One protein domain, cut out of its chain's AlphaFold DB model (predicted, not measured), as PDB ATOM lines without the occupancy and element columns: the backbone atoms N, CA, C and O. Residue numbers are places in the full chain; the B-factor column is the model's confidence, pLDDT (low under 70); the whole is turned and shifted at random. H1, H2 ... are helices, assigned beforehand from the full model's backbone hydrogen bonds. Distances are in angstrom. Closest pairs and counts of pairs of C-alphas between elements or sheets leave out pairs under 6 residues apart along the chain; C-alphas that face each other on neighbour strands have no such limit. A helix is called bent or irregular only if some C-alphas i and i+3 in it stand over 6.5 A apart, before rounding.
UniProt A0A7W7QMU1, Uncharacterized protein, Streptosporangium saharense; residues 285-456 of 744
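Overview. This is residues 285 to 456 of the 744 residues of an uncharacterized protein of Streptosporangium saharense (UniProt A0A7W7QMU1). The domain is an elongated body of roughly aligned helices, with H6 and H7 packed along each other at its core; H5 packs on part of H6, H1 and H2 follow one another along H7, and H8 lies along H7 away from H1. The helical hairpin of H3 and H4 is set crosswise at one end, and the long unnamed link, residues 379 to 409, loops beyond that same end. Residues 321 to 326, at the tip of the crosswise hairpin, and residues 431 to 440 stick out. The 172 printed residues include eight named helices, H1 to H8 in chain order, and no named strand, and the class is all helix. The whole is compact, with a radius of gyration of the C-alphas of 17.2 A, and spans 58 by 33 by 28 A.

Along the chain. The longest helix by residues, H6, covers residues 356 to 378 and 33.0 A, from C-alpha 356 at (84.912, -6.556, 326.795). H7, residues 410 to 428, is 26.9 A long, and H5, residues 342 to 353, is 16.8 A. H8, residues 436 to 456, is 32.1 A and ends with C-alpha 456 at (70.720, 23.430, 314.057); it is irregular, but only just, as C-alphas 452 and 455 are 6.8 A apart. H1, residues 285 to 291, 10.1 A long, begins with C-alpha 285 at (77.671, 7.362, 334.209). H2 is residues 294 to 302, 11.9 A, H3 residues 314 to 322, 11.4 A, and H4 residues 325 to 339, 20.4 A.

Arrangement. H5, H6 and H7 form an up and down bundle, each running against the one before. H6 and H7, a hairpin, touch at a shallow tilt of 21 degrees, with the C-alphas of Ala 370 and Gly 414 closest at 3.9 A. H6 touches H5 with residues 358 to 366 alone, closest at Ala 350 and Thr 359, whose C-alphas are 5.1 A apart. H7 is the hub, touching H1, H2, H6 and H8. Its closest C-alphas to H1 are Ser 420 and Ala 289, 4.3 A, and to H8 Leu 411 and Pro 455, 6.7 A. H3 and H6 touch about perpendicular, at 81 degrees, with the C-alphas of Val 315 and Ser 376 closest at 5.8 A. H4 touches H2 with residues 338 to 339 alone, about perpendicular at 78 degrees, closest at the C-alphas of Ala 297 and Gly 339, 5.4 A. H5 and H8 are apart. Every O i to N i+4 pair is within hydrogen-bond range in H1 to H7; in H8 it is 14 of 17.

Size, cuts and confidence. The C-alphas farthest apart, of Lys 399 and Arg 434, are 59.7 A apart. The printed part has no cut. The links H2 to H3 and H6 to H7 are long. The mean pLDDT of the printed part is 77.6, and residues 321 to 326, 380 to 406 and 431 to 456 are under 70.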
ATOM      1  N   LEU A 285      77.406   7.367 335.660       88.31
ATOM      2  CA  LEU A 285      77.671   7.362 334.209       88.31
ATOM      3  C   LEU A 285      77.054   6.186 333.411       88.31
ATOM      4  O   LEU A 285      76.596   6.422 332.293       88.31
ATOM      5  N   PRO A 286      76.979   4.938 333.927       88.62
ATOM      6  CA  PRO A 286      76.297   3.857 333.212       88.62
ATOM      7  C   PRO A 286      74.798   4.113 333.004       88.62
ATOM      8  O   PRO A 286      74.241   3.648 332.018       88.62
ATOM      9  N   VAL A 287      74.156   4.860 333.905       92.06
ATOM     10  CA  VAL A 287      72.729   5.205 333.812       92.06
ATOM     11  C   VAL A 287      72.503   6.183 332.690       92.06
ATOM     12  O   VAL A 287      71.613   5.956 331.890       92.06
ATOM     13  N   VAL A 288      73.354   7.205 332.586       92.00
ATOM     14  CA  VAL A 288      73.303   8.178 331.490       92.00
ATOM     15  C   VAL A 288      73.394   7.466 330.140       92.00
ATOM     16  O   VAL A 288      72.608   7.740 329.239       92.00
ATOM     17  N   ALA A 289      74.295   6.483 330.012       92.06
ATOM     18  CA  ALA A 289      74.392   5.684 328.791       92.06
ATOM     19  C   ALA A 289      73.101   4.901 328.489       92.06
ATOM     20  O   ALA A 289      72.751   4.758 327.321       92.06
ATOM     21  N   ILE A 290      72.408   4.392 329.512       94.00
ATOM     22  CA  ILE A 290      71.152   3.637 329.367       94.00
ATOM     23  C   ILE A 290      69.968   4.565 329.066       94.00
ATOM     24  O   ILE A 290      69.094   4.190 328.294       94.00
ATOM     25  N   THR A 291      69.911   5.758 329.661       94.25
ATOM     26  CA  THR A 291      68.756   6.658 329.541       94.25
ATOM     27  C   THR A 291      68.758   7.465 328.251       94.25
ATOM     28  O   THR A 291      67.683   7.779 327.752       94.25
ATOM     29  N   LEU A 292      69.927   7.773 327.679       94.44
ATOM     30  CA  LEU A 292      70.035   8.594 326.468       94.44
ATOM     31  C   LEU A 292      69.147   8.107 325.303       94.44
ATOM     32  O   LEU A 292      68.377   8.925 324.806       94.44
ATOM     33  N   PRO A 293      69.153   6.821 324.886       95.25
ATOM     34  CA  PRO A 293      68.313   6.367 323.777       95.25
ATOM     35  C   PRO A 293      66.823   6.261 324.140       95.25
ATOM     36  O   PRO A 293      65.996   6.185 323.238       95.25
ATOM     37  N   LEU A 294      66.464   6.269 325.434       94.50
ATOM     38  CA  LEU A 294      65.060   6.287 325.870       94.50
ATOM     39  C   LEU A 294      64.412   7.658 325.674       94.50
ATOM     40  O   LEU A 294      63.210   7.713 325.455       94.50
ATOM     41  N   LEU A 295      65.173   8.753 325.753       94.62
ATOM     42  CA  LEU A 295      64.618  10.104 325.630       94.62
ATOM     43  C   LEU A 295      63.887  10.328 324.295       94.62
ATOM     44  O   LEU A 295      62.702  10.656 324.344       94.62
ATOM     45  N   PRO A 296      64.511  10.118 323.115       93.25
ATOM     46  CA  PRO A 296      63.798  10.282 321.853       93.25
ATOM     47  C   PRO A 296      62.688   9.233 321.682       93.25
ATOM     48  O   PRO A 296      61.612   9.577 321.207       93.25
ATOM     49  N   ALA A 297      62.898   7.999 322.162       92.62
ATOM     50  CA  ALA A 297      61.900   6.927 322.120       92.62
ATOM     51  C   ALA A 297      60.610   7.261 322.880       92.62
ATOM     52  O   ALA A 297      59.518   7.062 322.358       92.62
ATOM     53  N   VAL A 298      60.718   7.802 324.097       93.69
ATOM     54  CA  VAL A 298      59.557   8.193 324.910       93.69
ATOM     55  C   VAL A 298      58.771   9.306 324.232       93.69
ATOM     56  O   VAL A 298      57.544   9.252 324.217       93.69
ATOM     57  N   VAL A 299      59.451  10.296 323.647       92.31
ATOM     58  CA  VAL A 299      58.753  11.378 322.948       92.31
ATOM     59  C   VAL A 299      58.068  10.855 321.686       92.31
ATOM     60  O   VAL A 299      56.903  11.167 321.473       92.31
ATOM     61  N   ASN A 300      58.731  10.018 320.888       90.25
ATOM     62  CA  ASN A 300      58.136   9.399 319.701       90.25
ATOM     63  C   ASN A 300      56.903   8.550 320.043       90.25
ATOM     64  O   ASN A 300      55.846   8.719 319.436       90.25
ATOM     65  N   LEU A 301      56.988   7.732 321.095       90.62
ATOM     66  CA  LEU A 301      55.853   6.969 321.619       90.62
ATOM     67  C   LEU A 301      54.711   7.867 322.111       90.62
ATOM     68  O   LEU A 301      53.551   7.558 321.850       90.62
ATOM     69  N   ALA A 302      55.015   8.989 322.773       90.50
ATOM     70  CA  ALA A 302      54.005   9.954 323.213       90.50
ATOM     71  C   ALA A 302      53.264  10.622 322.038       90.50
ATOM     72  O   ALA A 302      52.105  10.998 322.193       90.50
ATOM     73  N   HIS A 303      53.899  10.718 320.866       84.44
ATOM     74  CA  HIS A 303      53.289  11.211 319.623       84.44
ATOM     75  C   HIS A 303      52.646  10.099 318.774       84.44
ATOM     76  O   HIS A 303      52.220  10.360 317.649       84.44
ATOM     77  N   GLY A 304      52.586   8.859 319.278       85.94
ATOM     78  CA  GLY A 304      52.019   7.717 318.555       85.94
ATOM     79  C   GLY A 304      52.895   7.184 317.415       85.94
ATOM     80  O   GLY A 304      52.409   6.432 316.577       85.94
ATOM     81  N   VAL A 305      54.182   7.542 317.378       87.38
ATOM     82  CA  VAL A 305      55.129   7.136 316.331       87.38
ATOM     83  C   VAL A 305      56.160   6.184 316.939       87.38
ATOM     84  O   VAL A 305      57.171   6.637 317.457       87.38
ATOM     85  N   PRO A 306      55.972   4.853 316.906       90.88
ATOM     86  CA  PRO A 306      56.893   3.918 317.560       90.88
ATOM     87  C   PRO A 306      58.180   3.652 316.753       90.88
ATOM     88  O   PRO A 306      58.931   2.738 317.087       90.88
ATOM     89  N   PHE A 307      58.436   4.421 315.692       90.94
ATOM     90  CA  PHE A 307      59.523   4.208 314.735       90.94
ATOM     91  C   PHE A 307      60.675   5.184 314.950       90.94
ATOM     92  O   PHE A 307      60.497   6.272 315.499       90.94
ATOM     93  N   TRP A 308      61.866   4.785 314.514       92.12
ATOM     94  CA  TRP A 308      63.080   5.581 314.623       92.12
ATOM     95  C   TRP A 308      63.297   6.485 313.398       92.12
ATOM     96  O   TRP A 308      63.549   7.679 313.554       92.12
ATOM     97  N   LEU A 309      63.205   5.924 312.194       87.62
ATOM     98  CA  LEU A 309      63.415   6.579 310.901       87.62
ATOM     99  C   LEU A 309      62.110   6.700 310.107       87.62
ATOM    100  O   LEU A 309      61.959   7.636 309.321       87.62
ATOM    101  N   GLY A 310      61.177   5.764 310.308       81.94
ATOM    102  CA  GLY A 310      59.890   5.739 309.622       81.94
ATOM    103  C   GLY A 310      59.981   5.358 308.134       81.94
ATOM    104  O   GLY A 310      61.051   5.014 307.630       81.94
ATOM    105  N   PRO A 311      58.854   5.424 307.404       74.38
ATOM    106  CA  PRO A 311      58.734   4.889 306.043       74.38
ATOM    107  C   PRO A 311      59.299   5.772 304.915       74.38
ATOM    108  O   PRO A 311      59.352   5.324 303.777       74.38
ATOM    109  N   LYS A 312      59.672   7.033 305.174       71.38
ATOM    110  CA  LYS A 312      59.945   8.036 304.115       71.38
ATOM    111  C   LYS A 312      61.421   8.416 303.951       71.38
ATOM    112  O   LYS A 312      61.733   9.555 303.628       71.38
ATOM    113  N   ASN A 313      62.348   7.497 304.202       76.88
ATOM    114  CA  ASN A 313      63.775   7.784 304.027       76.88
ATOM    115  C   ASN A 313      64.395   6.988 302.878       76.88
ATOM    116  O   ASN A 313      63.946   5.891 302.548       76.88
ATOM    117  N   ALA A 314      65.463   7.519 302.278       75.88
ATOM    118  CA  ALA A 314      66.134   6.835 301.178       75.88
ATOM    119  C   ALA A 314      66.744   5.495 301.595       75.88
ATOM    120  O   ALA A 314      66.879   4.623 300.749       75.88
ATOM    121  N   VAL A 315      67.072   5.292 302.877       79.19
ATOM    122  CA  VAL A 315      67.527   3.980 303.362       79.19
ATOM    123  C   VAL A 315      66.404   2.956 303.227       79.19
ATOM    124  O   VAL A 315      66.649   1.868 302.726       79.19
ATOM    125  N   TRP A 316      65.169   3.310 303.586       82.25
ATOM    126  CA  TRP A 316      63.993   2.477 303.362       82.25
ATOM    127  C   TRP A 316      63.734   2.249 301.880       82.25
ATOM    128  O   TRP A 316      63.500   1.112 301.495       82.25
ATOM    129  N   ASN A 317      63.829   3.285 301.042       76.88
ATOM    130  CA  ASN A 317      63.668   3.109 299.598       76.88
ATOM    131  C   ASN A 317      64.724   2.149 299.050       76.88
ATOM    132  O   ASN A 317      64.376   1.209 298.353       76.88
ATOM    133  N   VAL A 318      65.987   2.308 299.455       75.25
ATOM    134  CA  VAL A 318      67.072   1.412 299.055       75.25
ATOM    135  C   VAL A 318      66.852  -0.004 299.592       75.25
ATOM    136  O   VAL A 318      67.093  -0.980 298.897       75.25
ATOM    137  N   LEU A 319      66.374  -0.170 300.819       78.31
ATOM    138  CA  LEU A 319      66.110  -1.501 301.358       78.31
ATOM    139  C   LEU A 319      64.922  -2.152 300.651       78.31
ATOM    140  O   LEU A 319      65.055  -3.248 300.123       78.31
ATOM    141  N   ARG A 320      63.794  -1.459 300.535       76.44
ATOM    142  CA  ARG A 320      62.618  -1.962 299.821       76.44
ATOM    143  C   ARG A 320      62.936  -2.309 298.368       76.44
ATOM    144  O   ARG A 320      62.391  -3.259 297.825       76.44
ATOM    145  N   GLU A 321      63.782  -1.508 297.729       69.50
ATOM    146  CA  GLU A 321      64.079  -1.638 296.310       69.50
ATOM    147  C   GLU A 321      65.197  -2.653 296.021       69.50
ATOM    148  O   GLU A 321      65.093  -3.445 295.083       69.50
ATOM    149  N   PHE A 322      66.268  -2.660 296.810       64.06
ATOM    150  CA  PHE A 322      67.463  -3.475 296.549       64.06
ATOM    151  C   PHE A 322      67.597  -4.672 297.468       64.06
ATOM    152  O   PHE A 322      68.585  -5.396 297.376       64.06
ATOM    153  N   THR A 323      66.683  -4.864 298.408       67.88
ATOM    154  CA  THR A 323      66.818  -5.954 299.360       67.88
ATOM    155  C   THR A 323      65.578  -6.793 299.374       67.88
ATOM    156  O   THR A 323      64.498  -6.391 298.942       67.88
ATOM    157  N   SER A 324      65.792  -8.021 299.807       67.50
ATOM    158  CA  SER A 324      64.738  -8.989 299.893       67.50
ATOM    159  C   SER A 324      63.654  -8.468 300.848       67.50
ATOM    160  O   SER A 324      63.882  -7.614 301.724       67.50
ATOM    161  N   PHE A 325      62.438  -8.954 300.670       66.56
ATOM    162  CA  PHE A 325      61.323  -8.573 301.521       66.56
ATOM    163  C   PHE A 325      61.603  -8.878 303.010       66.56
ATOM    164  O   PHE A 325      61.201  -8.136 303.905       66.56
ATOM    165  N   GLU A 326      62.417  -9.894 303.281       66.38
ATOM    166  CA  GLU A 326      62.941 -10.280 304.586       66.38
ATOM    167  C   GLU A 326      63.789  -9.192 305.228       66.38
ATOM    168  O   GLU A 326      63.624  -8.917 306.416       66.38
ATOM    169  N   LEU A 327      64.713  -8.581 304.480       73.25
ATOM    170  CA  LEU A 327      65.514  -7.486 305.014       73.25
ATOM    171  C   LEU A 327      64.671  -6.225 305.161       73.25
ATOM    172  O   LEU A 327      64.881  -5.476 306.108       73.25
ATOM    173  N   THR A 328      63.669  -6.045 304.303       79.12
ATOM    174  CA  THR A 328      62.661  -4.991 304.446       79.12
ATOM    175  C   THR A 328      61.872  -5.166 305.752       79.12
ATOM    176  O   THR A 328      61.756  -4.220 306.534       79.12
ATOM    177  N   LEU A 329      61.424  -6.381 306.088       78.12
ATOM    178  CA  LEU A 329      60.790  -6.656 307.381       78.12
ATOM    179  C   LEU A 329      61.787  -6.554 308.539       78.12
ATOM    180  O   LEU A 329      61.472  -5.972 309.573       78.12
ATOM    181  N   ALA A 330      62.988  -7.117 308.411       78.94
ATOM    182  CA  ALA A 330      64.005  -7.050 309.455       78.94
ATOM    183  C   ALA A 330      64.384  -5.597 309.750       78.94
ATOM    184  O   ALA A 330      64.607  -5.239 310.906       78.94
ATOM    185  N   TRP A 331      64.401  -4.757 308.718       87.62
ATOM    186  CA  TRP A 331      64.551  -3.322 308.830       87.62
ATOM    187  C   TRP A 331      63.357  -2.676 309.514       87.62
ATOM    188  O   TRP A 331      63.568  -1.920 310.450       87.62
ATOM    189  N   TYR A 332      62.125  -3.004 309.126       86.62
ATOM    190  CA  TYR A 332      60.919  -2.527 309.806       86.62
ATOM    191  C   TYR A 332      60.935  -2.876 311.304       86.62
ATOM    192  O   TYR A 332      60.710  -2.023 312.161       86.62
ATOM    193  N   VAL A 333      61.282  -4.120 311.643       86.25
ATOM    194  CA  VAL A 333      61.438  -4.578 313.028       86.25
ATOM    195  C   VAL A 333      62.583  -3.835 313.709       86.25
ATOM    196  O   VAL A 333      62.435  -3.427 314.854       86.25
ATOM    197  N   LEU A 334      63.717  -3.625 313.042       90.50
ATOM    198  CA  LEU A 334      64.829  -2.853 313.594       90.50
ATOM    199  C   LEU A 334      64.422  -1.399 313.865       90.50
ATOM    200  O   LEU A 334      64.712  -0.889 314.944       90.50
ATOM    201  N   ASP A 335      63.740  -0.763 312.919       91.69
ATOM    202  CA  ASP A 335      63.224   0.601 312.990       91.69
ATOM    203  C   ASP A 335      62.260   0.755 314.174       91.69
ATOM    204  O   ASP A 335      62.412   1.661 314.995       91.69
ATOM    205  N   LEU A 336      61.352  -0.210 314.340       92.12
ATOM    206  CA  LEU A 336      60.456  -0.309 315.486       92.12
ATOM    207  C   LEU A 336      61.224  -0.523 316.800       92.12
ATOM    208  O   LEU A 336      61.020   0.202 317.768       92.12
ATOM    209  N   LEU A 337      62.135  -1.501 316.867       92.56
ATOM    210  CA  LEU A 337      62.886  -1.821 318.088       92.56
ATOM    211  C   LEU A 337      63.754  -0.636 318.540       92.56
ATOM    212  O   LEU A 337      63.850  -0.358 319.739       92.56
ATOM    213  N   VAL A 338      64.392   0.073 317.606       93.69
ATOM    214  CA  VAL A 338      65.142   1.296 317.920       93.69
ATOM    215  C   VAL A 338      64.186   2.409 318.343       93.69
ATOM    216  O   VAL A 338      64.445   3.052 319.362       93.69
ATOM    217  N   GLY A 339      63.067   2.573 317.635       91.44
ATOM    218  CA  GLY A 339      62.038   3.567 317.922       91.44
ATOM    219  C   GLY A 339      61.455   3.444 319.329       91.44
ATOM    220  O   GLY A 339      61.335   4.457 320.015       91.44
ATOM    221  N   VAL A 340      61.227   2.217 319.817       94.50
ATOM    222  CA  VAL A 340      60.740   1.930 321.184       94.50
ATOM    223  C   VAL A 340      61.845   1.845 322.253       94.50
ATOM    224  O   VAL A 340      61.564   1.566 323.417       94.50
ATOM    225  N   GLY A 341      63.113   2.078 321.894       93.75
ATOM    226  CA  GLY A 341      64.213   2.206 322.860       93.75
ATOM    227  C   GLY A 341      64.935   0.908 323.257       93.75
ATOM    228  O   GLY A 341      65.649   0.884 324.263       93.75
ATOM    229  N   VAL A 342      64.845  -0.173 322.470       93.88
ATOM    230  CA  VAL A 342      65.594  -1.433 322.702       93.88
ATOM    231  C   VAL A 342      67.119  -1.262 322.818       93.88
ATOM    232  O   VAL A 342      67.724  -2.001 323.609       93.88
ATOM    233  N   PRO A 343      67.787  -0.301 322.139       96.00
ATOM    234  CA  PRO A 343      69.207  -0.030 322.370       96.00
ATOM    235  C   PRO A 343      69.570   0.158 323.852       96.00
ATOM    236  O   PRO A 343      70.634  -0.290 324.282       96.00
ATOM    237  N   SER A 344      68.668   0.711 324.665       94.19
ATOM    238  CA  SER A 344      68.857   0.897 326.109       94.19
ATOM    239  C   SER A 344      68.942  -0.429 326.873       94.19
ATOM    240  O   SER A 344      69.784  -0.578 327.762       94.19
ATOM    241  N   LEU A 345      68.151  -1.438 326.486       93.44
ATOM    242  CA  LEU A 345      68.242  -2.795 327.044       93.44
ATOM    243  C   LEU A 345      69.563  -3.465 326.660       93.44
ATOM    244  O   LEU A 345      70.209  -4.115 327.485       93.44
ATOM    245  N   LEU A 346      70.008  -3.273 325.418       92.56
ATOM    246  CA  LEU A 346      71.283  -3.799 324.936       92.56
ATOM    247  C   LEU A 346      72.473  -3.167 325.688       92.56
ATOM    248  O   LEU A 346      73.406  -3.878 326.077       92.56
ATOM    249  N   ILE A 347      72.407  -1.863 325.980       94.00
ATOM    250  CA  ILE A 347      73.369  -1.155 326.840       94.00
ATOM    251  C   ILE A 347      73.321  -1.697 328.272       94.00
ATOM    252  O   ILE A 347      74.371  -2.013 328.833       94.00
ATOM    253  N   LEU A 348      72.129  -1.883 328.849       94.12
ATOM    254  CA  LEU A 348      71.953  -2.444 330.190       94.12
ATOM    255  C   LEU A 348      72.590  -3.835 330.311       94.12
ATOM    256  O   LEU A 348      73.345  -4.093 331.249       94.12
ATOM    257  N   VAL A 349      72.365  -4.724 329.338       91.12
ATOM    258  CA  VAL A 349      72.968  -6.068 329.324       91.12
ATOM    259  C   VAL A 349      74.494  -5.989 329.191       91.12
ATOM    260  O   VAL A 349      75.207  -6.749 329.858       91.12
ATOM    261  N   ALA A 350      75.018  -5.056 328.387       91.69
ATOM    262  CA  ALA A 350      76.455  -4.818 328.258       91.69
ATOM    263  C   ALA A 350      77.092  -4.340 329.574       91.69
ATOM    264  O   ALA A 350      78.108  -4.900 330.006       91.69
ATOM    265  N   VAL A 351      76.456  -3.371 330.237       91.75
ATOM    266  CA  VAL A 351      76.846  -2.824 331.547       91.75
ATOM    267  C   VAL A 351      76.738  -3.875 332.649       91.75
ATOM    268  O   VAL A 351      77.597  -3.928 333.528       91.75
ATOM    269  N   TRP A 352      75.730  -4.747 332.603       91.38
ATOM    270  CA  TRP A 352      75.519  -5.788 333.606       91.38
ATOM    271  C   TRP A 352      76.545  -6.919 333.478       91.38
ATOM    272  O   TRP A 352      77.217  -7.273 334.455       91.38
ATOM    273  N   ARG A 353      76.738  -7.450 332.259       88.62
ATOM    274  CA  ARG A 353      77.653  -8.577 332.002       88.62
ATOM    275  C   ARG A 353      79.130  -8.185 331.982       88.62
ATOM    276  O   ARG A 353      79.972  -9.051 332.224       88.62
ATOM    277  N   ARG A 354      79.458  -6.922 331.679       87.50
ATOM    278  CA  ARG A 354      80.821  -6.342 331.743       87.50
ATOM    279  C   ARG A 354      81.888  -7.128 330.983       87.50
ATOM    280  O   ARG A 354      83.058  -7.135 331.360       87.50
ATOM    281  N   THR A 355      81.514  -7.819 329.910       87.19
ATOM    282  CA  THR A 355      82.511  -8.486 329.064       87.19
ATOM    283  C   THR A 355      83.007  -7.505 328.010       87.19
ATOM    284  O   THR A 355      82.212  -6.794 327.389       87.19
ATOM    285  N   TYR A 356      84.321  -7.467 327.782       84.06
ATOM    286  CA  TYR A 356      84.912  -6.556 326.795       84.06
ATOM    287  C   TYR A 356      84.348  -6.781 325.381       84.06
ATOM    288  O   TYR A 356      84.138  -5.845 324.617       84.06
ATOM    289  N   ARG A 357      84.041  -8.039 325.037       82.94
ATOM    290  CA  ARG A 357      83.440  -8.382 323.742       82.94
ATOM    291  C   ARG A 357      82.039  -7.799 323.584       82.94
ATOM    292  O   ARG A 357      81.759  -7.225 322.540       82.94
ATOM    293  N   LEU A 358      81.193  -7.935 324.604       87.44
ATOM    294  CA  LEU A 358      79.818  -7.441 324.550       87.44
ATOM    295  C   LEU A 358      79.779  -5.913 324.529       87.44
ATOM    296  O   LEU A 358      79.119  -5.344 323.679       87.44
ATOM    297  N   THR A 359      80.547  -5.255 325.398       89.00
ATOM    298  CA  THR A 359      80.628  -3.783 325.437       89.00
ATOM    299  C   THR A 359      81.136  -3.204 324.120       89.00
ATOM    300  O   THR A 359      80.548  -2.256 323.603       89.00
ATOM    301  N   ARG A 360      82.168  -3.811 323.519       89.06
ATOM    302  CA  ARG A 360      82.663  -3.414 322.194       89.06
ATOM    303  C   ARG A 360      81.632  -3.653 321.091       89.06
ATOM    304  O   ARG A 360      81.463  -2.777 320.253       89.06
ATOM    305  N   ALA A 361      80.965  -4.809 321.083       86.88
ATOM    306  CA  ALA A 361      79.923  -5.111 320.102       86.88
ATOM    307  C   ALA A 361      78.774  -4.102 320.198       86.88
ATOM    308  O   ALA A 361      78.459  -3.460 319.208       86.88
ATOM    309  N   THR A 362      78.254  -3.872 321.407       91.56
ATOM    310  CA  THR A 362      77.224  -2.867 321.679       91.56
ATOM    311  C   THR A 362      77.640  -1.479 321.207       91.56
ATOM    312  O   THR A 362      76.884  -0.824 320.508       91.56
ATOM    313  N   THR A 363      78.857  -1.042 321.531       91.88
ATOM    314  CA  THR A 363      79.367   0.271 321.112       91.88
ATOM    315  C   THR A 363      79.392   0.413 319.587       91.88
ATOM    316  O   THR A 363      78.945   1.426 319.060       91.88
ATOM    317  N   LEU A 364      79.883  -0.605 318.870       90.44
ATOM    318  CA  LEU A 364      79.906  -0.604 317.404       90.44
ATOM    319  C   LEU A 364      78.493  -0.598 316.813       90.44
ATOM    320  O   LEU A 364      78.248   0.145 315.870       90.44
ATOM    321  N   THR A 365      77.567  -1.375 317.381       90.75
ATOM    322  CA  THR A 365      76.159  -1.376 316.966       90.75
ATOM    323  C   THR A 365      75.527   0.004 317.137       90.75
ATOM    324  O   THR A 365      74.870   0.477 316.222       90.75
ATOM    325  N   LEU A 366      75.761   0.682 318.264       93.88
ATOM    326  CA  LEU A 366      75.220   2.023 318.506       93.88
ATOM    327  C   LEU A 366      75.775   3.063 317.526       93.88
ATOM    328  O   LEU A 366      75.003   3.856 317.001       93.88
ATOM    329  N   PHE A 367      77.083   3.044 317.239       92.62
ATOM    330  CA  PHE A 367      77.666   3.931 316.223       92.62
ATOM    331  C   PHE A 367      77.142   3.634 314.818       92.62
ATOM    332  O   PHE A 367      76.899   4.564 314.058       92.62
ATOM    333  N   PHE A 368      76.960   2.355 314.477       89.56
ATOM    334  CA  PHE A 368      76.373   1.963 313.201       89.56
ATOM    335  C   PHE A 368      74.953   2.515 313.066       89.56
ATOM    336  O   PHE A 368      74.677   3.226 312.107       89.56
ATOM    337  N   LEU A 369      74.089   2.276 314.060       92.38
ATOM    338  CA  LEU A 369      72.730   2.819 314.072       92.38
ATOM    339  C   LEU A 369      72.751   4.351 313.984       92.38
ATOM    340  O   LEU A 369      72.074   4.919 313.138       92.38
ATOM    341  N   ALA A 370      73.596   5.030 314.763       91.06
ATOM    342  CA  ALA A 370      73.723   6.483 314.681       91.06
ATOM    343  C   ALA A 370      74.119   6.981 313.279       91.06
ATOM    344  O   ALA A 370      73.544   7.951 312.792       91.06
ATOM    345  N   GLY A 371      75.055   6.301 312.611       86.94
ATOM    346  CA  GLY A 371      75.435   6.613 311.235       86.94
ATOM    347  C   GLY A 371      74.268   6.459 310.261       86.94
ATOM    348  O   GLY A 371      74.071   7.321 309.409       86.94
ATOM    349  N   VAL A 372      73.447   5.418 310.424       87.00
ATOM    350  CA  VAL A 372      72.273   5.219 309.568       87.00
ATOM    351  C   VAL A 372      71.200   6.292 309.801       87.00
ATOM    352  O   VAL A 372      70.616   6.761 308.829       87.00
ATOM    353  N   ALA A 373      71.003   6.767 311.039       87.25
ATOM    354  CA  ALA A 373      70.143   7.928 311.313       87.25
ATOM    355  C   ALA A 373      70.576   9.178 310.540       87.25
ATOM    356  O   ALA A 373      69.739   9.891 309.994       87.25
ATOM    357  N   VAL A 374      71.883   9.434 310.496       83.75
ATOM    358  CA  VAL A 374      72.450  10.607 309.822       83.75
ATOM    359  C   VAL A 374      72.300  10.486 308.313       83.75
ATOM    360  O   VAL A 374      71.822  11.423 307.683       83.75
ATOM    361  N   VAL A 375      72.660   9.330 307.744       79.75
ATOM    362  CA  VAL A 375      72.487   9.070 306.307       79.75
ATOM    363  C   VAL A 375      71.022   9.249 305.931       79.75
ATOM    364  O   VAL A 375      70.728  10.010 305.016       79.75
ATOM    365  N   SER A 376      70.110   8.635 306.685       83.00
ATOM    366  CA  SER A 376      68.666   8.749 306.486       83.00
ATOM    367  C   SER A 376      68.191  10.205 306.485       83.00
ATOM    368  O   SER A 376      67.612  10.643 305.497       83.00
ATOM    369  N   ALA A 377      68.532  10.993 307.511       82.00
ATOM    370  CA  ALA A 377      68.154  12.405 307.592       82.00
ATOM    371  C   ALA A 377      68.775  13.271 306.479       82.00
ATOM    372  O   ALA A 377      68.165  14.227 306.027       82.00
ATOM    373  N   SER A 378      69.980  12.936 306.009       76.00
ATOM    374  CA  SER A 378      70.628  13.660 304.903       76.00
ATOM    375  C   SER A 378      70.115  13.272 303.513       76.00
ATOM    376  O   SER A 378      70.443  13.932 302.531       76.00
ATOM    377  N   THR A 379      69.350  12.182 303.415       71.69
ATOM    378  CA  THR A 379      68.899  11.594 302.145       71.69
ATOM    379  C   THR A 379      67.379  11.536 302.026       71.69
ATOM    380  O   THR A 379      66.868  10.920 301.095       71.69
ATOM    381  N   THR A 380      66.634  12.187 302.923       65.19
ATOM    382  CA  THR A 380      65.197  12.434 302.757       65.19
ATOM    383  C   THR A 380      64.972  13.357 301.559       65.19
ATOM    384  O   THR A 380      64.885  14.572 301.695       65.19
ATOM    385  N   ALA A 381      64.939  12.780 300.363       53.28
ATOM    386  CA  ALA A 381      64.365  13.390 299.176       53.28
ATOM    387  C   ALA A 381      62.892  12.969 299.077       53.28
ATOM    388  O   ALA A 381      62.555  11.854 299.480       53.28
ATOM    389  N   ASP A 382      62.040  13.846 298.536       49.97
ATOM    390  CA  ASP A 382      60.616  13.588 298.290       49.97
ATOM    391  C   ASP A 382      60.438  12.385 297.360       49.97
ATOM    392  O   ASP A 382      60.380  12.498 296.135       49.97
ATOM    393  N   SER A 383      60.365  11.190 297.937       48.12
ATOM    394  CA  SER A 383      59.911  10.015 297.218       48.12
ATOM    395  C   SER A 383      58.389  10.065 297.167       48.12
ATOM    396  O   SER A 383      57.714   9.562 298.065       48.12
ATOM    397  N   SER A 384      57.851  10.650 296.097       42.09
ATOM    398  CA  SER A 384      56.427  10.650 295.727       42.09
ATOM    399  C   SER A 384      55.924   9.278 295.245       42.09
ATOM    400  O   SER A 384      54.901   9.176 294.572       42.09
ATOM    401  N   LEU A 385      56.650   8.201 295.553       43.12
ATOM    402  CA  LEU A 385      56.324   6.838 295.143       43.12
ATOM    403  C   LEU A 385      55.235   6.279 296.070       43.12
ATOM    404  O   LEU A 385      55.494   5.490 296.979       43.12
ATOM    405  N   LEU A 386      54.002   6.723 295.807       42.19
ATOM    406  CA  LEU A 386      52.719   6.274 296.361       42.19
ATOM    407  C   LEU A 386      52.365   4.842 295.904       42.19
ATOM    408  O   LEU A 386      51.264   4.563 295.448       42.19
ATOM    409  N   GLY A 387      53.321   3.920 296.008       43.50
ATOM    410  CA  GLY A 387      53.088   2.488 295.857       43.50
ATOM    411  C   GLY A 387      52.996   1.853 297.237       43.50
ATOM    412  O   GLY A 387      54.038   1.626 297.854       43.50
ATOM    413  N   GLU A 388      51.761   1.658 297.710       47.75
ATOM    414  CA  GLU A 388      51.316   0.878 298.876       47.75
ATOM    415  C   GLU A 388      52.401   0.507 299.910       47.75
ATOM    416  O   GLU A 388      53.074  -0.522 299.841       47.75
ATOM    417  N   LEU A 389      52.527   1.330 300.952       52.72
ATOM    418  CA  LEU A 389      53.302   1.042 302.164       52.72
ATOM    419  C   LEU A 389      52.574   0.014 303.060       52.72
ATOM    420  O   LEU A 389      52.327   0.286 304.232       52.72
ATOM    421  N   GLN A 390      52.233  -1.170 302.530       54.06
ATOM    422  CA  GLN A 390      51.409  -2.187 303.218       54.06
ATOM    423  C   GLN A 390      51.956  -2.630 304.593       54.06
ATOM    424  O   GLN A 390      51.196  -3.131 305.419       54.06
ATOM    425  N   LEU A 391      53.257  -2.452 304.866       56.81
ATOM    426  CA  LEU A 391      53.860  -2.843 306.148       56.81
ATOM    427  C   LEU A 391      53.640  -1.842 307.290       56.81
ATOM    428  O   LEU A 391      53.699  -2.245 308.451       56.81
ATOM    429  N   TYR A 392      53.414  -0.558 307.000       62.19
ATOM    430  CA  TYR A 392      53.198   0.440 308.048       62.19
ATOM    431  C   TYR A 392      51.693   0.587 308.323       62.19
ATOM    432  O   TYR A 392      50.914   0.666 307.374       62.19
ATOM    433  N   PRO A 393      51.259   0.648 309.598       65.75
ATOM    434  CA  PRO A 393      49.855   0.855 309.936       65.75
ATOM    435  C   PRO A 393      49.284   2.076 309.208       65.75
ATOM    436  O   PRO A 393      49.830   3.173 309.321       65.75
ATOM    437  N   SER A 394      48.162   1.906 308.508       57.19
ATOM    438  CA  SER A 394      47.510   2.987 307.753       57.19
ATOM    439  C   SER A 394      47.170   4.204 308.622       57.19
ATOM    440  O   SER A 394      47.218   5.325 308.136       57.19
ATOM    441  N   GLY A 395      46.937   4.007 309.925       58.56
ATOM    442  CA  GLY A 395      46.696   5.084 310.894       58.56
ATOM    443  C   GLY A 395      47.874   6.039 311.148       58.56
ATOM    444  O   GLY A 395      47.685   7.037 311.835       58.56
ATOM    445  N   LEU A 396      49.076   5.768 310.620       59.22
ATOM    446  CA  LEU A 396      50.206   6.716 310.638       59.22
ATOM    447  C   LEU A 396      50.130   7.762 309.519       59.22
ATOM    448  O   LEU A 396      50.867   8.753 309.552       59.22
ATOM    449  N   PHE A 397      49.252   7.548 308.539       59.78
ATOM    450  CA  PHE A 397      49.069   8.413 307.384       59.78
ATOM    451  C   PHE A 397      47.684   9.075 307.442       59.78
ATOM    452  O   PHE A 397      46.691   8.454 307.818       59.78
ATOM    453  N   VAL A 398      47.613  10.357 307.081       57.56
ATOM    454  CA  VAL A 398      46.357  11.056 306.770       57.56
ATOM    455  C   VAL A 398      45.758  10.408 305.512       57.56
ATOM    456  O   VAL A 398      46.485   9.771 304.744       57.56
ATOM    457  N   LYS A 399      44.449  10.585 305.267       51.50
ATOM    458  CA  LYS A 399      43.759  10.129 304.040       51.50
ATOM    459  C   LYS A 399      44.491  10.497 302.735       51.50
ATOM    460  O   LYS A 399      44.346   9.765 301.764       51.50
ATOM    461  N   ASP A 400      45.344  11.522 302.760       55.56
ATOM    462  CA  ASP A 400      46.100  12.026 301.606       55.56
ATOM    463  C   ASP A 400      47.585  11.580 301.588       55.56
ATOM    464  O   ASP A 400      48.407  12.130 300.860       55.56
ATOM    465  N   GLY A 401      47.991  10.604 302.415       56.22
ATOM    466  CA  GLY A 401      49.353  10.033 302.402       56.22
ATOM    467  C   GLY A 401      50.444  10.869 303.101       56.22
ATOM    468  O   GLY A 401      51.634  10.505 303.105       56.22
ATOM    469  N   THR A 402      50.079  11.979 303.741       56.03
ATOM    470  CA  THR A 402      50.961  12.777 304.611       56.03
ATOM    471  C   THR A 402      51.029  12.159 306.018       56.03
ATOM    472  O   THR A 402      50.063  11.561 306.481       56.03
ATOM    473  N   LEU A 403      52.186  12.196 306.702       57.16
ATOM    474  CA  LEU A 403      52.283  11.637 308.065       57.16
ATOM    475  C   LEU A 403      51.534  12.544 309.051       57.16
ATOM    476  O   LEU A 403      51.798  13.742 309.089       57.16
ATOM    477  N   VAL A 404      50.661  11.961 309.881       52.47
ATOM    478  CA  VAL A 404      49.818  12.688 310.859       52.47
ATOM    479  C   VAL A 404      50.657  13.389 311.937       52.47
ATOM    480  O   VAL A 404      50.273  14.435 312.455       52.47
ATOM    481  N   SER A 405      51.828  12.842 312.270       56.78
ATOM    482  CA  SER A 405      52.818  13.529 313.094       56.78
ATOM    483  C   SER A 405      54.222  13.134 312.636       56.78
ATOM    484  O   SER A 405      54.576  11.954 312.558       56.78
ATOM    485  N   ALA A 406      55.032  14.128 312.271       62.91
ATOM    486  CA  ALA A 406      56.463  13.918 312.162       62.91
ATOM    487  C   ALA A 406      56.964  13.761 313.599       62.91
ATOM    488  O   ALA A 406      56.969  14.727 314.363       62.91
ATOM    489  N   GLY A 407      57.312  12.535 313.998       74.81
ATOM    490  CA  GLY A 407      57.997  12.301 315.266       74.81
ATOM    491  C   GLY A 407      59.280  13.139 315.377       74.81
ATOM    492  O   GLY A 407      59.638  13.933 314.505       74.81
ATOM    493  N   ILE A 408      60.033  12.950 316.453       84.75
ATOM    494  CA  ILE A 408      61.351  13.562 316.584       84.75
ATOM    495  C   ILE A 408      62.231  13.162 315.389       84.75
ATOM    496  O   ILE A 408      62.321  11.987 315.033       84.75
ATOM    497  N   SER A 409      62.937  14.150 314.824       84.56
ATOM    498  CA  SER A 409      63.911  13.940 313.749       84.56
ATOM    499  C   SER A 409      64.886  12.794 314.081       84.56
ATOM    500  O   SER A 409      65.441  12.760 315.190       84.56
ATOM    501  N   PRO A 410      65.184  11.894 313.123       88.38
ATOM    502  CA  PRO A 410      66.126  10.795 313.320       88.38
ATOM    503  C   PRO A 410      67.507  11.204 313.842       88.38
ATOM    504  O   PRO A 410      68.195  10.407 314.488       88.38
ATOM    505  N   LEU A 411      67.912  12.457 313.608       87.75
ATOM    506  CA  LEU A 411      69.169  13.012 314.105       87.75
ATOM    507  C   LEU A 411      69.255  13.000 315.636       87.75
ATOM    508  O   LEU A 411      70.335  12.764 316.178       87.75
ATOM    509  N   TRP A 412      68.141  13.172 316.352       89.81
ATOM    510  CA  TRP A 412      68.129  13.101 317.818       89.81
ATOM    511  C   TRP A 412      68.391  11.689 318.336       89.81
ATOM    512  O   TRP A 412      69.121  11.518 319.315       89.81
ATOM    513  N   TYR A 413      67.863  10.667 317.659       91.38
ATOM    514  CA  TYR A 413      68.243   9.285 317.940       91.38
ATOM    515  C   TYR A 413      69.725   9.057 317.638       91.38
ATOM    516  O   TYR A 413      70.432   8.482 318.464       91.38
ATOM    517  N   GLY A 414      70.224   9.553 316.501       90.88
ATOM    518  CA  GLY A 414      71.645   9.473 316.153       90.88
ATOM    519  C   GLY A 414      72.552  10.097 317.220       90.88
ATOM    520  O   GLY A 414      73.537   9.480 317.642       90.88
ATOM    521  N   LEU A 415      72.175  11.270 317.731       91.56
ATOM    522  CA  LEU A 415      72.853  11.966 318.823       91.56
ATOM    523  C   LEU A 415      72.851  11.131 320.112       91.56
ATOM    524  O   LEU A 415      73.908  10.898 320.705       91.56
ATOM    525  N   ALA A 416      71.680  10.643 320.528       93.88
ATOM    526  CA  ALA A 416      71.520   9.845 321.739       93.88
ATOM    527  C   ALA A 416      72.346   8.548 321.691       93.88
ATOM    528  O   ALA A 416      73.091   8.244 322.627       93.88
ATOM    529  N   LEU A 417      72.275   7.815 320.575       94.38
ATOM    530  CA  LEU A 417      73.023   6.576 320.352       94.38
ATOM    531  C   LEU A 417      74.539   6.820 320.357       94.38
ATOM    532  O   LEU A 417      75.285   6.060 320.984       94.38
ATOM    533  N   THR A 418      74.997   7.908 319.730       92.12
ATOM    534  CA  THR A 418      76.410   8.325 319.732       92.12
ATOM    535  C   THR A 418      76.887   8.665 321.144       92.12
ATOM    536  O   THR A 418      77.940   8.185 321.575       92.12
ATOM    537  N   GLY A 419      76.097   9.430 321.905       93.31
ATOM    538  CA  GLY A 419      76.393   9.771 323.299       93.31
ATOM    539  C   GLY A 419      76.535   8.530 324.187       93.31
ATOM    540  O   GLY A 419      77.507   8.399 324.942       93.31
ATOM    541  N   SER A 420      75.629   7.559 324.039       94.75
ATOM    542  CA  SER A 420      75.709   6.272 324.737       94.75
ATOM    543  C   SER A 420      76.944   5.458 324.346       94.75
ATOM    544  O   SER A 420      77.628   4.916 325.221       94.75
ATOM    545  N   ALA A 421      77.271   5.390 323.052       92.88
ATOM    546  CA  ALA A 421      78.434   4.663 322.544       92.88
ATOM    547  C   ALA A 421      79.757   5.249 323.071       92.88
ATOM    548  O   ALA A 421      80.636   4.514 323.539       92.88
ATOM    549  N   LEU A 422      79.885   6.578 323.067       91.50
ATOM    550  CA  LEU A 422      81.038   7.281 323.633       91.50
ATOM    551  C   LEU A 422      81.162   7.022 325.135       91.50
ATOM    552  O   LEU A 422      82.243   6.672 325.616       91.50
ATOM    553  N   THR A 423      80.049   7.095 325.868       91.69
ATOM    554  CA  THR A 423      80.023   6.831 327.313       91.69
ATOM    555  C   THR A 423      80.477   5.401 327.626       91.69
ATOM    556  O   THR A 423      81.339   5.197 328.486       91.69
ATOM    557  N   LEU A 424      79.991   4.397 326.886       91.19
ATOM    558  CA  LEU A 424      80.442   3.008 327.033       91.19
ATOM    559  C   LEU A 424      81.929   2.831 326.713       91.19
ATOM    560  O   LEU A 424      82.633   2.121 327.438       91.19
ATOM    561  N   THR A 425      82.421   3.495 325.667       90.06
ATOM    562  CA  THR A 425      83.838   3.456 325.284       90.06
ATOM    563  C   THR A 425      84.728   4.035 326.384       90.06
ATOM    564  O   THR A 425      85.761   3.451 326.711       90.06
ATOM    565  N   ILE A 426      84.319   5.150 326.996       88.56
ATOM    566  CA  ILE A 426      85.051   5.804 328.090       88.56
ATOM    567  C   ILE A 426      85.065   4.925 329.349       88.56
ATOM    568  O   ILE A 426      86.104   4.799 330.003       88.56
ATOM    569  N   LEU A 427      83.932   4.303 329.689       89.19
ATOM    570  CA  LEU A 427      83.781   3.527 330.922       89.19
ATOM    571  C   LEU A 427      84.426   2.139 330.863       89.19
ATOM    572  O   LEU A 427      85.024   1.705 331.856       89.19
ATOM    573  N   TYR A 428      84.287   1.448 329.726       87.12
ATOM    574  CA  TYR A 428      84.590   0.020 329.576       87.12
ATOM    575  C   TYR A 428      85.580  -0.304 328.450       87.12
ATOM    576  O   TYR A 428      85.920  -1.475 328.254       87.12
ATOM    577  N   GLY A 429      86.071   0.700 327.719       80.69
ATOM    578  CA  GLY A 429      87.152   0.518 326.758       80.69
ATOM    579  C   GLY A 429      88.389  -0.074 327.435       80.69
ATOM    580  O   GLY A 429      88.777   0.344 328.526       80.69
ATOM    581  N   ALA A 430      89.015  -1.068 326.797       72.38
ATOM    582  CA  ALA A 430      90.271  -1.623 327.284       72.38
ATOM    583  C   ALA A 430      91.306  -0.491 327.393       72.38
ATOM    584  O   ALA A 430      91.332   0.366 326.505       72.38
ATOM    585  N   PRO A 431      92.152  -0.469 328.440       62.00
ATOM    586  CA  PRO A 431      93.224   0.513 328.550       62.00
ATOM    587  C   PRO A 431      94.110   0.398 327.298       62.00
ATOM    588  O   PRO A 431      94.740  -0.642 327.100       62.00
ATOM    589  N   PRO A 432      94.137   1.406 326.407       53.09
ATOM    590  CA  PRO A 432      94.939   1.318 325.198       53.09
ATOM    591  C   PRO A 432      96.415   1.432 325.570       53.09
ATOM    592  O   PRO A 432      96.769   2.124 326.530       53.09
ATOM    593  N   ALA A 433      97.298   0.848 324.760       54.72
ATOM    594  CA  ALA A 433      98.686   1.294 324.731       54.72
ATOM    595  C   ALA A 433      98.691   2.824 324.502       54.72
ATOM    596  O   ALA A 433      98.033   3.316 323.587       54.72
ATOM    597  N   ARG A 434      99.379   3.585 325.366       51.84
ATOM    598  CA  ARG A 434      99.259   5.053 325.562       51.84
ATOM    599  C   ARG A 434      99.140   5.930 324.294       51.84
ATOM    600  O   ARG A 434      98.568   7.012 324.388       51.84
ATOM    601  N   ARG A 435      99.659   5.507 323.131       49.62
ATOM    602  CA  ARG A 435      99.708   6.302 321.885       49.62
ATOM    603  C   ARG A 435      98.416   6.307 321.051       49.62
ATOM    604  O   ARG A 435      98.100   7.339 320.473       49.62
ATOM    605  N   THR A 436      97.624   5.236 321.027       54.88
ATOM    606  CA  THR A 436      96.414   5.147 320.172       54.88
ATOM    607  C   THR A 436      95.169   5.804 320.775       54.88
ATOM    608  O   THR A 436      94.187   6.040 320.075       54.88
ATOM    609  N   ARG A 437      95.203   6.164 322.065       52.22
ATOM    610  CA  ARG A 437      94.057   6.751 322.778       52.22
ATOM    611  C   ARG A 437      93.703   8.162 322.301       52.22
ATOM    612  O   ARG A 437      92.526   8.490 322.248       52.22
ATOM    613  N   ARG A 438      94.699   8.986 321.947       56.44
ATOM    614  CA  ARG A 438      94.471  10.377 321.512       56.44
ATOM    615  C   ARG A 438      93.873  10.454 320.110       56.44
ATOM    616  O   ARG A 438      92.943  11.219 319.916       56.44
ATOM    617  N   GLN A 439      94.351   9.636 319.172       62.34
ATOM    618  CA  GLN A 439      93.853   9.647 317.792       62.34
ATOM    619  C   GLN A 439      92.417   9.125 317.693       62.34
ATOM    620  O   GLN A 439      91.591   9.763 317.057       62.34
ATOM    621  N   VAL A 440      92.087   8.026 318.383       60.03
ATOM    622  CA  VAL A 440      90.715   7.489 318.360       60.03
ATOM    623  C   VAL A 440      89.740   8.438 319.057       60.03
ATOM    624  O   VAL A 440      88.678   8.700 318.513       60.03
ATOM    625  N   LEU A 441      90.108   9.022 320.206       61.62
ATOM    626  CA  LEU A 441      89.250  10.014 320.867       61.62
ATOM    627  C   LEU A 441      89.078  11.283 320.035       61.62
ATOM    628  O   LEU A 441      87.968  11.785 319.979       61.62
ATOM    629  N   LEU A 442      90.129  11.785 319.379       67.62
ATOM    630  CA  LEU A 442      90.026  12.974 318.530       67.62
ATOM    631  C   LEU A 442      89.154  12.728 317.302       67.62
ATOM    632  O   LEU A 442      88.325  13.571 316.993       67.62
ATOM    633  N   VAL A 443      89.288  11.576 316.638       68.06
ATOM    634  CA  VAL A 443      88.443  11.235 315.484       68.06
ATOM    635  C   VAL A 443      86.994  11.025 315.921       68.06
ATOM    636  O   VAL A 443      86.090  11.579 315.306       68.06
ATOM    637  N   SER A 444      86.750  10.293 317.013       59.75
ATOM    638  CA  SER A 444      85.392  10.096 317.536       59.75
ATOM    639  C   SER A 444      84.755  11.396 318.036       59.75
ATOM    640  O   SER A 444      83.563  11.592 317.836       59.75
ATOM    641  N   LEU A 445      85.532  12.291 318.655       68.12
ATOM    642  CA  LEU A 445      85.066  13.605 319.099       68.12
ATOM    643  C   LEU A 445      84.800  14.526 317.906       68.12
ATOM    644  O   LEU A 445      83.771  15.183 317.893       68.12
ATOM    645  N   ALA A 446      85.682  14.552 316.905       68.75
ATOM    646  CA  ALA A 446      85.494  15.351 315.698       68.75
ATOM    647  C   ALA A 446      84.217  14.929 314.965       68.75
ATOM    648  O   ALA A 446      83.372  15.775 314.706       68.75
ATOM    649  N   VAL A 447      84.022  13.623 314.745       64.81
ATOM    650  CA  VAL A 447      82.792  13.090 314.140       64.81
ATOM    651  C   VAL A 447      81.568  13.436 314.992       64.81
ATOM    652  O   VAL A 447      80.577  13.910 314.453       64.81
ATOM    653  N   ALA A 448      81.628  13.277 316.318       59.59
ATOM    654  CA  ALA A 448      80.512  13.627 317.196       59.59
ATOM    655  C   ALA A 448      80.183  15.129 317.174       59.59
ATOM    656  O   ALA A 448      79.014  15.487 317.126       59.59
ATOM    657  N   VAL A 449      81.190  16.006 317.161       63.41
ATOM    658  CA  VAL A 449      81.004  17.461 317.069       63.41
ATOM    659  C   VAL A 449      80.365  17.831 315.734       63.41
ATOM    660  O   VAL A 449      79.391  18.575 315.731       63.41
ATOM    661  N   THR A 450      80.835  17.271 314.616       62.75
ATOM    662  CA  THR A 450      80.209  17.492 313.306       62.75
ATOM    663  C   THR A 450      78.749  17.031 313.304       62.75
ATOM    664  O   THR A 450      77.890  17.750 312.810       62.75
ATOM    665  N   LEU A 451      78.443  15.892 313.934       55.53
ATOM    666  CA  LEU A 451      77.075  15.375 314.052       55.53
ATOM    667  C   LEU A 451      76.177  16.206 314.988       55.53
ATOM    668  O   LEU A 451      74.976  16.286 314.747       55.53
ATOM    669  N   CYS A 452      76.730  16.860 316.016       55.38
ATOM    670  CA  CYS A 452      75.977  17.728 316.929       55.38
ATOM    671  C   CYS A 452      75.524  19.056 316.297       55.38
ATOM    672  O   CYS A 452      74.565  19.644 316.789       55.38
ATOM    673  N   PHE A 453      76.194  19.549 315.247       57.94
ATOM    674  CA  PHE A 453      75.871  20.845 314.623       57.94
ATOM    675  C   PHE A 453      74.885  20.755 313.446       57.94
ATOM    676  O   PHE A 453      74.302  21.769 313.069       57.94
ATOM    677  N   ILE A 454      74.637  19.561 312.899       56.69
ATOM    678  CA  ILE A 454      73.694  19.348 311.784       56.69
ATOM    679  C   ILE A 454      72.228  19.676 312.155       56.69
ATOM    680  O   ILE A 454      71.571  20.346 311.360       56.69
ATOM    681  N   PRO A 455      71.698  19.332 313.350       52.50
ATOM    682  CA  PRO A 455      70.298  19.613 313.698       52.50
ATOM    683  C   PRO A 455      69.946  21.108 313.782       52.50
ATOM    684  O   PRO A 455      68.777  21.467 313.684       52.50
ATOM    685  N   ALA A 456      70.937  21.985 313.986       51.97
ATOM    686  CA  ALA A 456      70.720  23.430 314.057       51.97
ATOM    687  C   ALA A 456      70.586  24.082 312.668       51.97
ATOM    688  O   ALA A 456      69.971  25.138 312.553       51.97
TER     689      ALA A 456